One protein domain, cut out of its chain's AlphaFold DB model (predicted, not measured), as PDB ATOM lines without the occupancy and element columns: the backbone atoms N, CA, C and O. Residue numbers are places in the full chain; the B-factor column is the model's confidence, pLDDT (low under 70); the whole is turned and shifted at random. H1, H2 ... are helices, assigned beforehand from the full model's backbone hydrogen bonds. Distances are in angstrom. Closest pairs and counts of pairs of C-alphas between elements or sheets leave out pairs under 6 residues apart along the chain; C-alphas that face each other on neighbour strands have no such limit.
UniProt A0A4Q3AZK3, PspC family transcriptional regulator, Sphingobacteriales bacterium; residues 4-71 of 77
ATOM      1  N   LEU A   4     128.143 208.442 132.472       80.38
ATOM      2  CA  LEU A   4     128.751 207.113 132.561       80.38
ATOM      3  C   LEU A   4     128.898 206.452 131.187       80.38
ATOM      4  O   LEU A   4     129.936 205.860 130.917       80.38
ATOM      5  N   VAL A   5     127.895 206.588 130.317       84.62
ATOM      6  CA  VAL A   5     127.903 205.996 128.971       84.62
ATOM      7  C   VAL A   5     128.944 206.682 128.089       84.62
ATOM      8  O   VAL A   5     129.714 206.000 127.417       84.62
ATOM      9  N   GLU A   6     129.027 208.013 128.153       85.25
ATOM     10  CA  GLU A   6     130.014 208.794 127.394       85.25
ATOM     11  C   GLU A   6     131.445 208.466 127.832       85.25
ATOM     12  O   GLU A   6     132.298 208.196 126.988       85.25
ATOM     13  N   LYS A   7     131.703 208.367 129.145       82.19
ATOM     14  CA  LYS A   7     133.013 207.931 129.653       82.19
ATOM     15  C   LYS A   7     133.377 206.522 129.196       82.19
ATOM     16  O   LYS A   7     134.532 206.278 128.859       82.19
ATOM     17  N   PHE A   8     132.415 205.600 129.181       82.12
ATOM     18  CA  PHE A   8     132.661 204.221 128.760       82.12
ATOM     19  C   PHE A   8     132.976 204.135 127.263       82.12
ATOM     20  O   PHE A   8     133.927 203.461 126.870       82.12
ATOM     21  N   LYS A   9     132.235 204.880 126.432       80.69
ATOM     22  CA  LYS A   9     132.548 205.048 125.006       80.69
ATOM     23  C   LYS A   9     133.953 205.589 124.807       80.69
ATOM     24  O   LYS A   9     134.718 204.991 124.066       80.69
ATOM     25  N   GLN A  10     134.299 206.666 125.505       79.94
ATOM     26  CA  GLN A  10     135.585 207.340 125.354       79.94
ATOM     27  C   GLN A  10     136.756 206.441 125.785       79.94
ATOM     28  O   GLN A  10     137.810 206.447 125.157       79.94
ATOM     29  N   PHE A  11     136.556 205.608 126.809       78.06
ATOM     30  CA  PHE A  11     137.551 204.631 127.261       78.06
ATOM     31  C   PHE A  11     137.742 203.477 126.264       78.06
ATOM     32  O   PHE A  11     138.875 203.084 125.972       78.06
ATOM     33  N   CYS A  12     136.642 202.962 125.699       77.88
ATOM     34  CA  CYS A  12     136.685 201.985 124.613       77.88
ATOM     35  C   CYS A  12     137.328 202.579 123.359       77.88
ATOM     36  O   CYS A  12     138.195 201.944 122.773       77.88
ATOM     37  N   GLU A  13     136.972 203.798 122.962       75.12
ATOM     38  CA  GLU A  13     137.584 204.468 121.815       75.12
ATOM     39  C   GLU A  13     139.091 204.626 122.015       75.12
ATOM     40  O   GLU A  13     139.861 204.254 121.137       75.12
ATOM     41  N   MET A  14     139.532 205.070 123.191       75.50
ATOM     42  CA  MET A  14     140.956 205.248 123.480       75.50
ATOM     43  C   MET A  14     141.730 203.921 123.476       75.50
ATOM     44  O   MET A  14     142.822 203.847 122.918       75.50
ATOM     45  N   SER A  15     141.146 202.854 124.032       75.50
ATOM     46  CA  SER A  15     141.775 201.525 124.075       75.50
ATOM     47  C   SER A  15     141.786 200.832 122.705       75.50
ATOM     48  O   SER A  15     142.767 200.187 122.337       75.50
ATOM     49  N   LEU A  16     140.705 200.971 121.932       72.56
ATOM     50  CA  LEU A  16     140.521 200.294 120.647       72.56
ATOM     51  C   LEU A  16     141.202 201.043 119.509       72.56
ATOM     52  O   LEU A  16     141.981 200.444 118.770       72.56
ATOM     53  N   PHE A  17     140.975 202.351 119.382       70.81
ATOM     54  CA  PHE A  17     141.656 203.147 118.362       70.81
ATOM     55  C   PHE A  17     143.142 203.321 118.678       70.81
ATOM     56  O   PHE A  17     143.936 203.356 117.745       70.81
ATOM     57  N   GLY A  18     143.553 203.341 119.952       73.44
ATOM     58  CA  GLY A  18     144.965 203.485 120.324       73.44
ATOM     59  C   GLY A  18     145.866 202.357 119.808       73.44
ATOM     60  O   GLY A  18     146.984 202.619 119.371       73.44
ATOM     61  N   VAL A  19     145.381 201.111 119.804       73.19
ATOM     62  CA  VAL A  19     146.176 199.945 119.373       73.19
ATOM     63  C   VAL A  19     145.875 199.553 117.924       73.19
ATOM     64  O   VAL A  19     146.791 199.229 117.170       73.19
ATOM     65  N   LEU A  20     144.606 199.607 117.499       71.56
ATOM     66  CA  LEU A  20     144.211 199.163 116.159       71.56
ATOM     67  C   LEU A  20     144.471 200.208 115.068       71.56
ATOM     68  O   LEU A  20     144.645 199.812 113.919       71.56
ATOM     69  N   ALA A  21     144.518 201.510 115.377       73.44
ATOM     70  CA  ALA A  21     144.823 202.533 114.373       73.44
ATOM     71  C   ALA A  21     146.263 202.432 113.838       73.44
ATOM     72  O   ALA A  21     146.407 202.300 112.625       73.44
ATOM     73  N   PRO A  22     147.327 202.401 114.670       75.56
ATOM     74  CA  PRO A  22     148.686 202.235 114.156       75.56
ATOM     75  C   PRO A  22     148.894 200.867 113.496       75.56
ATOM     76  O   PRO A  22     149.632 200.768 112.520       75.56
ATOM     77  N   LEU A  23     148.224 199.811 113.971       72.06
ATOM     78  CA  LEU A  23     148.294 198.491 113.342       72.06
ATOM     79  C   LEU A  23     147.590 198.471 111.972       72.06
ATOM     80  O   LEU A  23     148.121 197.928 111.008       72.06
ATOM     81  N   GLY A  24     146.417 199.101 111.868       74.06
ATOM     82  CA  GLY A  24     145.651 199.225 110.629       74.06
ATOM     83  C   GLY A  24     146.338 200.108 109.592       74.06
ATOM     84  O   GLY A  24     146.321 199.764 108.412       74.06
ATOM     85  N   ASP A  25     147.005 201.178 110.026       76.12
ATOM     86  CA  ASP A  25     147.784 202.067 109.158       76.12
ATOM     87  C   ASP A  25     149.018 201.345 108.588       76.12
ATOM     88  O   ASP A  25     149.273 201.377 107.385       76.12
ATOM     89  N   ARG A  26     149.704 200.540 109.416       75.81
ATOM     90  CA  ARG A  26     150.779 199.636 108.960       75.81
ATOM     91  C   ARG A  26     150.293 198.565 107.981       75.81
ATOM     92  O   ARG A  26     151.077 198.108 107.156       75.81
ATOM     93  N   MET A  27     149.027 198.161 108.070       73.81
ATOM     94  CA  MET A  27     148.403 197.186 107.169       73.81
ATOM     95  C   MET A  27     147.692 197.832 105.962       73.81
ATOM     96  O   MET A  27     147.192 197.104 105.106       73.81
ATOM     97  N   GLY A  28     147.629 199.168 105.866       74.44
ATOM     98  CA  GLY A  28     146.919 199.879 104.791       74.44
ATOM     99  C   GLY A  28     145.392 199.695 104.813       74.44
ATOM    100  O   GLY A  28     144.733 199.714 103.771       74.44
ATOM    101  N   ILE A  29     144.804 199.459 105.988       75.56
ATOM    102  CA  ILE A  29     143.386 199.119 106.150       75.56
ATOM    103  C   ILE A  29     142.581 200.357 106.564       75.56
ATOM    104  O   ILE A  29     142.827 200.966 107.598       75.56
ATOM    105  N   ALA A  30     141.541 200.685 105.790       77.00
ATOM    106  CA  ALA A  30     140.610 201.769 106.107       77.00
ATOM    107  C   ALA A  30     139.920 201.591 107.478       77.00
ATOM    108  O   ALA A  30     139.481 200.491 107.825       77.00
ATOM    109  N   SER A  31     139.715 202.698 108.200       73.62
ATOM    110  CA  SER A  31     139.095 202.753 109.542       73.62
ATOM    111  C   SER A  31     137.759 201.993 109.660       73.62
ATOM    112  O   SER A  31     137.484 201.334 110.663       73.62
ATOM    113  N   SER A  32     136.954 201.964 108.589       78.19
ATOM    114  CA  SER A  32     135.703 201.191 108.565       78.19
ATOM    115  C   SER A  32     135.927 199.682 108.756       78.19
ATOM    116  O   SER A  32     135.172 199.029 109.479       78.19
ATOM    117  N   ARG A  33     137.003 199.127 108.174       79.06
ATOM    118  CA  ARG A  33     137.362 197.709 108.331       79.06
ATOM    119  C   ARG A  33     137.852 197.396 109.741       79.06
ATOM    120  O   ARG A  33     137.535 196.326 110.244       79.06
ATOM    121  N   ILE A  34     138.563 198.322 110.382       82.00
ATOM    122  CA  ILE A  34     139.063 198.166 111.757       82.00
ATOM    123  C   ILE A  34     137.898 197.972 112.734       82.00
ATOM    124  O   ILE A  34     137.915 197.062 113.562       82.00
ATOM    125  N   ARG A  35     136.837 198.770 112.576       83.00
ATOM    126  CA  ARG A  35     135.616 198.654 113.382       83.00
ATOM    127  C   ARG A  35     134.913 197.303 113.198       83.00
ATOM    128  O   ARG A  35     134.471 196.717 114.180       83.00
ATOM    129  N   MET A  36     134.832 196.793 111.967       83.38
ATOM    130  CA  MET A  36     134.274 195.456 111.701       83.38
ATOM    131  C   MET A  36     135.152 194.347 112.295       83.38
ATOM    132  O   MET A  36     134.641 193.411 112.903       83.38
ATOM    133  N   PHE A  37     136.476 194.481 112.173       82.56
ATOM    134  CA  PHE A  37     137.440 193.553 112.763       82.56
ATOM    135  C   PHE A  37     137.303 193.474 114.281       82.56
ATOM    136  O   PHE A  37     137.322 192.376 114.826       82.56
ATOM    137  N   PHE A  38     137.115 194.612 114.953       80.88
ATOM    138  CA  PHE A  38     136.869 194.638 116.391       80.88
ATOM    139  C   PHE A  38     135.669 193.763 116.767       80.88
ATOM    140  O   PHE A  38     135.807 192.860 117.585       80.88
ATOM    141  N   ILE A  39     134.530 193.957 116.095       83.81
ATOM    142  CA  ILE A  39     133.311 193.175 116.331       83.81
ATOM    143  C   ILE A  39     133.572 191.677 116.107       83.81
ATOM    144  O   ILE A  39     133.200 190.858 116.948       83.81
ATOM    145  N   TYR A  40     134.266 191.310 115.026       84.44
ATOM    146  CA  TYR A  40     134.606 189.912 114.757       84.44
ATOM    147  C   TYR A  40     135.498 189.297 115.830       84.44
ATOM    148  O   TYR A  40     135.187 188.211 116.312       84.44
ATOM    149  N   ILE A  41     136.575 189.976 116.230       82.88
ATOM    150  CA  ILE A  41     137.489 189.468 117.258       82.88
ATOM    151  C   ILE A  41     136.759 189.361 118.597       82.88
ATOM    152  O   ILE A  41     136.981 188.398 119.326       82.88
ATOM    153  N   THR A  42     135.863 190.295 118.921       82.31
ATOM    154  CA  THR A  42     135.053 190.222 120.141       82.31
ATOM    155  C   THR A  42     134.142 189.001 120.130       82.31
ATOM    156  O   THR A  42     134.196 188.234 121.082       82.31
ATOM    157  N   PHE A  43     133.375 188.753 119.065       82.50
ATOM    158  CA  PHE A  43     132.531 187.549 118.965       82.50
ATOM    159  C   PHE A  43     133.337 186.248 118.907       82.50
ATOM    160  O   PHE A  43     132.886 185.211 119.388       82.50
ATOM    161  N   PHE A  44     134.536 186.307 118.337       80.81
ATOM    162  CA  PHE A  44     135.464 185.187 118.283       80.81
ATOM    163  C   PHE A  44     136.090 184.880 119.650       80.81
ATOM    164  O   PHE A  44     136.228 183.718 120.019       80.81
ATOM    165  N   SER A  45     136.440 185.912 120.420       76.44
ATOM    166  CA  SER A  45     137.077 185.795 121.742       76.44
ATOM    167  C   SER A  45     136.062 185.495 122.842       76.44
ATOM    168  O   SER A  45     136.329 184.680 123.717       76.44
ATOM    169  N   PHE A  46     134.852 186.049 122.737       72.69
ATOM    170  CA  PHE A  46     133.662 185.552 123.438       72.69
ATOM    171  C   PHE A  46     133.140 184.240 122.843       72.69
ATOM    172  O   PHE A  46     132.009 183.843 123.121       72.69
ATOM    173  N   GLY A  47     133.975 183.598 122.018       65.31
ATOM    174  CA  GLY A  47     133.730 182.408 121.240       65.31
ATOM    175  C   GLY A  47     132.758 181.485 121.928       65.31
ATOM    176  O   GLY A  47     133.034 180.929 122.992       65.31
ATOM    177  N   SER A  48     131.618 181.348 121.257       72.00
ATOM    178  CA  SER A  48     130.646 180.283 121.437       72.00
ATOM    179  C   SER A  48     131.335 178.999 121.914       72.00
ATOM    180  O   SER A  48     132.414 178.686 121.394       72.00
ATOM    181  N   PRO A  49     130.727 178.232 122.844       77.00
ATOM    182  CA  PRO A  49     131.313 177.032 123.443       77.00
ATOM    183  C   PRO A  49     132.058 176.132 122.448       77.00
ATOM    184  O   PRO A  49     133.085 175.562 122.797       77.00
ATOM    185  N   ILE A  50     131.603 176.070 121.191       80.44
ATOM    186  CA  ILE A  50     132.253 175.390 120.064       80.44
ATOM    187  C   ILE A  50     133.746 175.736 119.905       80.44
ATOM    188  O   ILE A  50     134.551 174.819 119.758       80.44
ATOM    189  N   PHE A  51     134.144 177.014 119.926       80.56
ATOM    190  CA  PHE A  51     135.543 177.409 119.684       80.56
ATOM    191  C   PHE A  51     136.459 176.958 120.826       80.56
ATOM    192  O   PHE A  51     137.559 176.453 120.595       80.56
ATOM    193  N   ILE A  52     135.961 177.072 122.060       81.62
ATOM    194  CA  ILE A  52     136.649 176.606 123.267       81.62
ATOM    195  C   ILE A  52     136.742 175.076 123.263       81.62
ATOM    196  O   ILE A  52     137.822 174.535 123.494       81.62
ATOM    197  N   TYR A  53     135.651 174.369 122.942       83.31
ATOM    198  CA  TYR A  53     135.641 172.907 122.837       83.31
ATOM    199  C   TYR A  53     136.633 172.409 121.791       83.31
ATOM    200  O   TYR A  53     137.388 171.482 122.078       83.31
ATOM    201  N   LEU A  54     136.677 173.031 120.609       83.00
ATOM    202  CA  LEU A  54     137.607 172.642 119.553       83.00
ATOM    203  C   LEU A  54     139.062 172.859 119.990       83.00
ATOM    204  O   LEU A  54     139.891 171.972 119.802       83.00
ATOM    205  N   ALA A  55     139.368 173.994 120.629       85.50
ATOM    206  CA  ALA A  55     140.704 174.287 121.141       85.50
ATOM    207  C   ALA A  55     141.133 173.299 122.240       85.50
ATOM    208  O   ALA A  55     142.231 172.743 122.179       85.50
ATOM    209  N   VAL A  56     140.261 173.021 123.215       86.06
ATOM    210  CA  VAL A  56     140.544 172.072 124.305       86.06
ATOM    211  C   VAL A  56     140.679 170.647 123.767       86.06
ATOM    212  O   VAL A  56     141.647 169.963 124.107       86.06
ATOM    213  N   ALA A  57     139.771 170.208 122.892       86.62
ATOM    214  CA  ALA A  57     139.834 168.895 122.256       86.62
ATOM    215  C   ALA A  57     141.116 168.739 121.427       86.62
ATOM    216  O   ALA A  57     141.780 167.708 121.520       86.62
ATOM    217  N   PHE A  58     141.514 169.772 120.681       85.56
ATOM    218  CA  PHE A  58     142.750 169.776 119.900       85.56
ATOM    219  C   PHE A  58     143.994 169.679 120.790       85.56
ATOM    220  O   PHE A  58     144.881 168.870 120.518       85.56
ATOM    221  N   ILE A  59     144.039 170.421 121.903       87.62
ATOM    222  CA  ILE A  59     145.122 170.322 122.896       87.62
ATOM    223  C   ILE A  59     145.175 168.915 123.496       87.62
ATOM    224  O   ILE A  59     146.260 168.346 123.646       87.62
ATOM    225  N   MET A  60     144.024 168.329 123.824       84.56
ATOM    226  CA  MET A  60     143.954 166.975 124.371       84.56
ATOM    227  C   MET A  60     144.470 165.941 123.362       84.56
ATOM    228  O   MET A  60     145.285 165.090 123.725       84.56
ATOM    229  N   ASN A  61     144.074 166.069 122.092       83.19
ATOM    230  CA  ASN A  61     144.518 165.204 120.998       83.19
ATOM    231  C   ASN A  61     146.025 165.342 120.729       83.19
ATOM    232  O   ASN A  61     146.718 164.338 120.600       83.19
ATOM    233  N   ILE A  62     146.568 166.564 120.738       84.69
ATOM    234  CA  ILE A  62     148.015 166.809 120.629       84.69
ATOM    235  C   ILE A  62     148.777 166.180 121.799       84.69
ATOM    236  O   ILE A  62     149.809 165.542 121.593       84.69
ATOM    237  N   ARG A  63     148.276 166.316 123.033       77.00
ATOM    238  CA  ARG A  63     148.926 165.729 124.217       77.00
ATOM    239  C   ARG A  63     148.890 164.205 124.179       77.00
ATOM    240  O   ARG A  63     149.878 163.581 124.557       77.00
ATOM    241  N   LEU A  64     147.794 163.614 123.705       78.12
ATOM    242  CA  LEU A  64     147.689 162.178 123.440       78.12
ATOM    243  C   LEU A  64     148.651 161.744 122.338       78.12
ATOM    244  O   LEU A  64     149.402 160.802 122.545       78.12
ATOM    245  N   TYR A  65     148.715 162.464 121.221       74.50
ATOM    246  CA  TYR A  65     149.628 162.160 120.123       74.50
ATOM    247  C   TYR A  65     151.096 162.210 120.562       74.50
ATOM    248  O   TYR A  65     151.866 161.300 120.262       74.50
ATOM    249  N   ILE A  66     151.489 163.225 121.335       73.69
ATOM    250  CA  ILE A  66     152.846 163.349 121.882       73.69
ATOM    251  C   ILE A  66     153.119 162.258 122.932       73.69
ATOM    252  O   ILE A  66     154.212 161.688 122.953       73.69
ATOM    253  N   ARG A  67     152.141 161.928 123.789       68.88
ATOM    254  CA  ARG A  67     152.276 160.864 124.801       68.88
ATOM    255  C   ARG A  67     152.363 159.471 124.172       68.88
ATOM    256  O   ARG A  67     153.198 158.681 124.604       68.88
ATOM    257  N   ASN A  68     151.574 159.201 123.139       64.31
ATOM    258  CA  ASN A  68     151.622 157.963 122.366       64.31
ATOM    259  C   ASN A  68     152.886 157.897 121.499       64.31
ATOM    260  O   ASN A  68     153.488 156.839 121.422       64.31
ATOM    261  N   ARG A  69     153.379 159.011 120.941       60.09
ATOM    262  CA  ARG A  69     154.701 159.043 120.286       60.09
ATOM    263  C   ARG A  69     155.861 158.773 121.247       60.09
ATOM    264  O   ARG A  69     156.865 158.224 120.820       60.09
ATOM    265  N   ARG A  70     155.752 159.157 122.528       57.97
ATOM    266  CA  ARG A  70     156.750 158.811 123.563       57.97
ATOM    267  C   ARG A  70     156.655 157.361 124.045       57.97
ATOM    268  O   ARG A  70     157.620 156.856 124.608       57.97
ATOM    269  N   ARG A  71     155.512 156.698 123.863       55.81
ATOM    270  CA  ARG A  71     155.324 155.267 124.131       55.81
ATOM    271  C   ARG A  71     155.488 154.525 122.809       55.81
ATOM    272  O   ARG A  71     154.493 154.237 122.164       55.81
TER     273      ARG A  71
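What this domain is: This is residues 4 to 71 of the 77 residues of the protein "PspC family transcriptional regulator" of Sphingobacteriales bacterium (UniProt A0A4Q3AZK3). The longest helix, H1, packs its later part on H2 at about a right angle, and residues 53 to 71, nearly all in H3, stick out beyond H2 as a long free arm. The 68 printed residues hold three named helices, H1, H2 and H3 in chain order, and no named strand: all helix, extended, radius of gyration of the C-alphas 18.7 A, flat, spanning 57 by 32 by 15 A.

How they stand to each other: Start at H1, residues 4 to 26, with a kink of 34 degrees near residue 17; its residues 16 to 24 alone touch H2, residues 31 to 45, about perpendicular at 73 degrees, the closest C-alphas being Gly 24 and Ile 34, 6.8 A. H3, residues 49 to 70, is close but not clearly touching H2: the closest C-alphas, Phe 44 and Phe 51, are 7.9 A apart. H1 and H3 are apart. Every O i to N i+4 pair is within hydrogen-bond range in H2 and H3, and 16 of 19 in H1.

Where its parts are: Find C-alpha 4 at (128.751, 207.113, 132.561); H1 runs 33.1 A from there. H2 runs 21.0 A, and H3 31.3 A to C-alpha 70 at (156.750, 158.811, 123.563).

The domain as a whole: The C-alphas of Glu 6 and Arg 71 are farthest apart, 59.3 A. The printed part has no cut, and both links are tight. Look for pLDDT under 70 at residues 47 and 67 to 71.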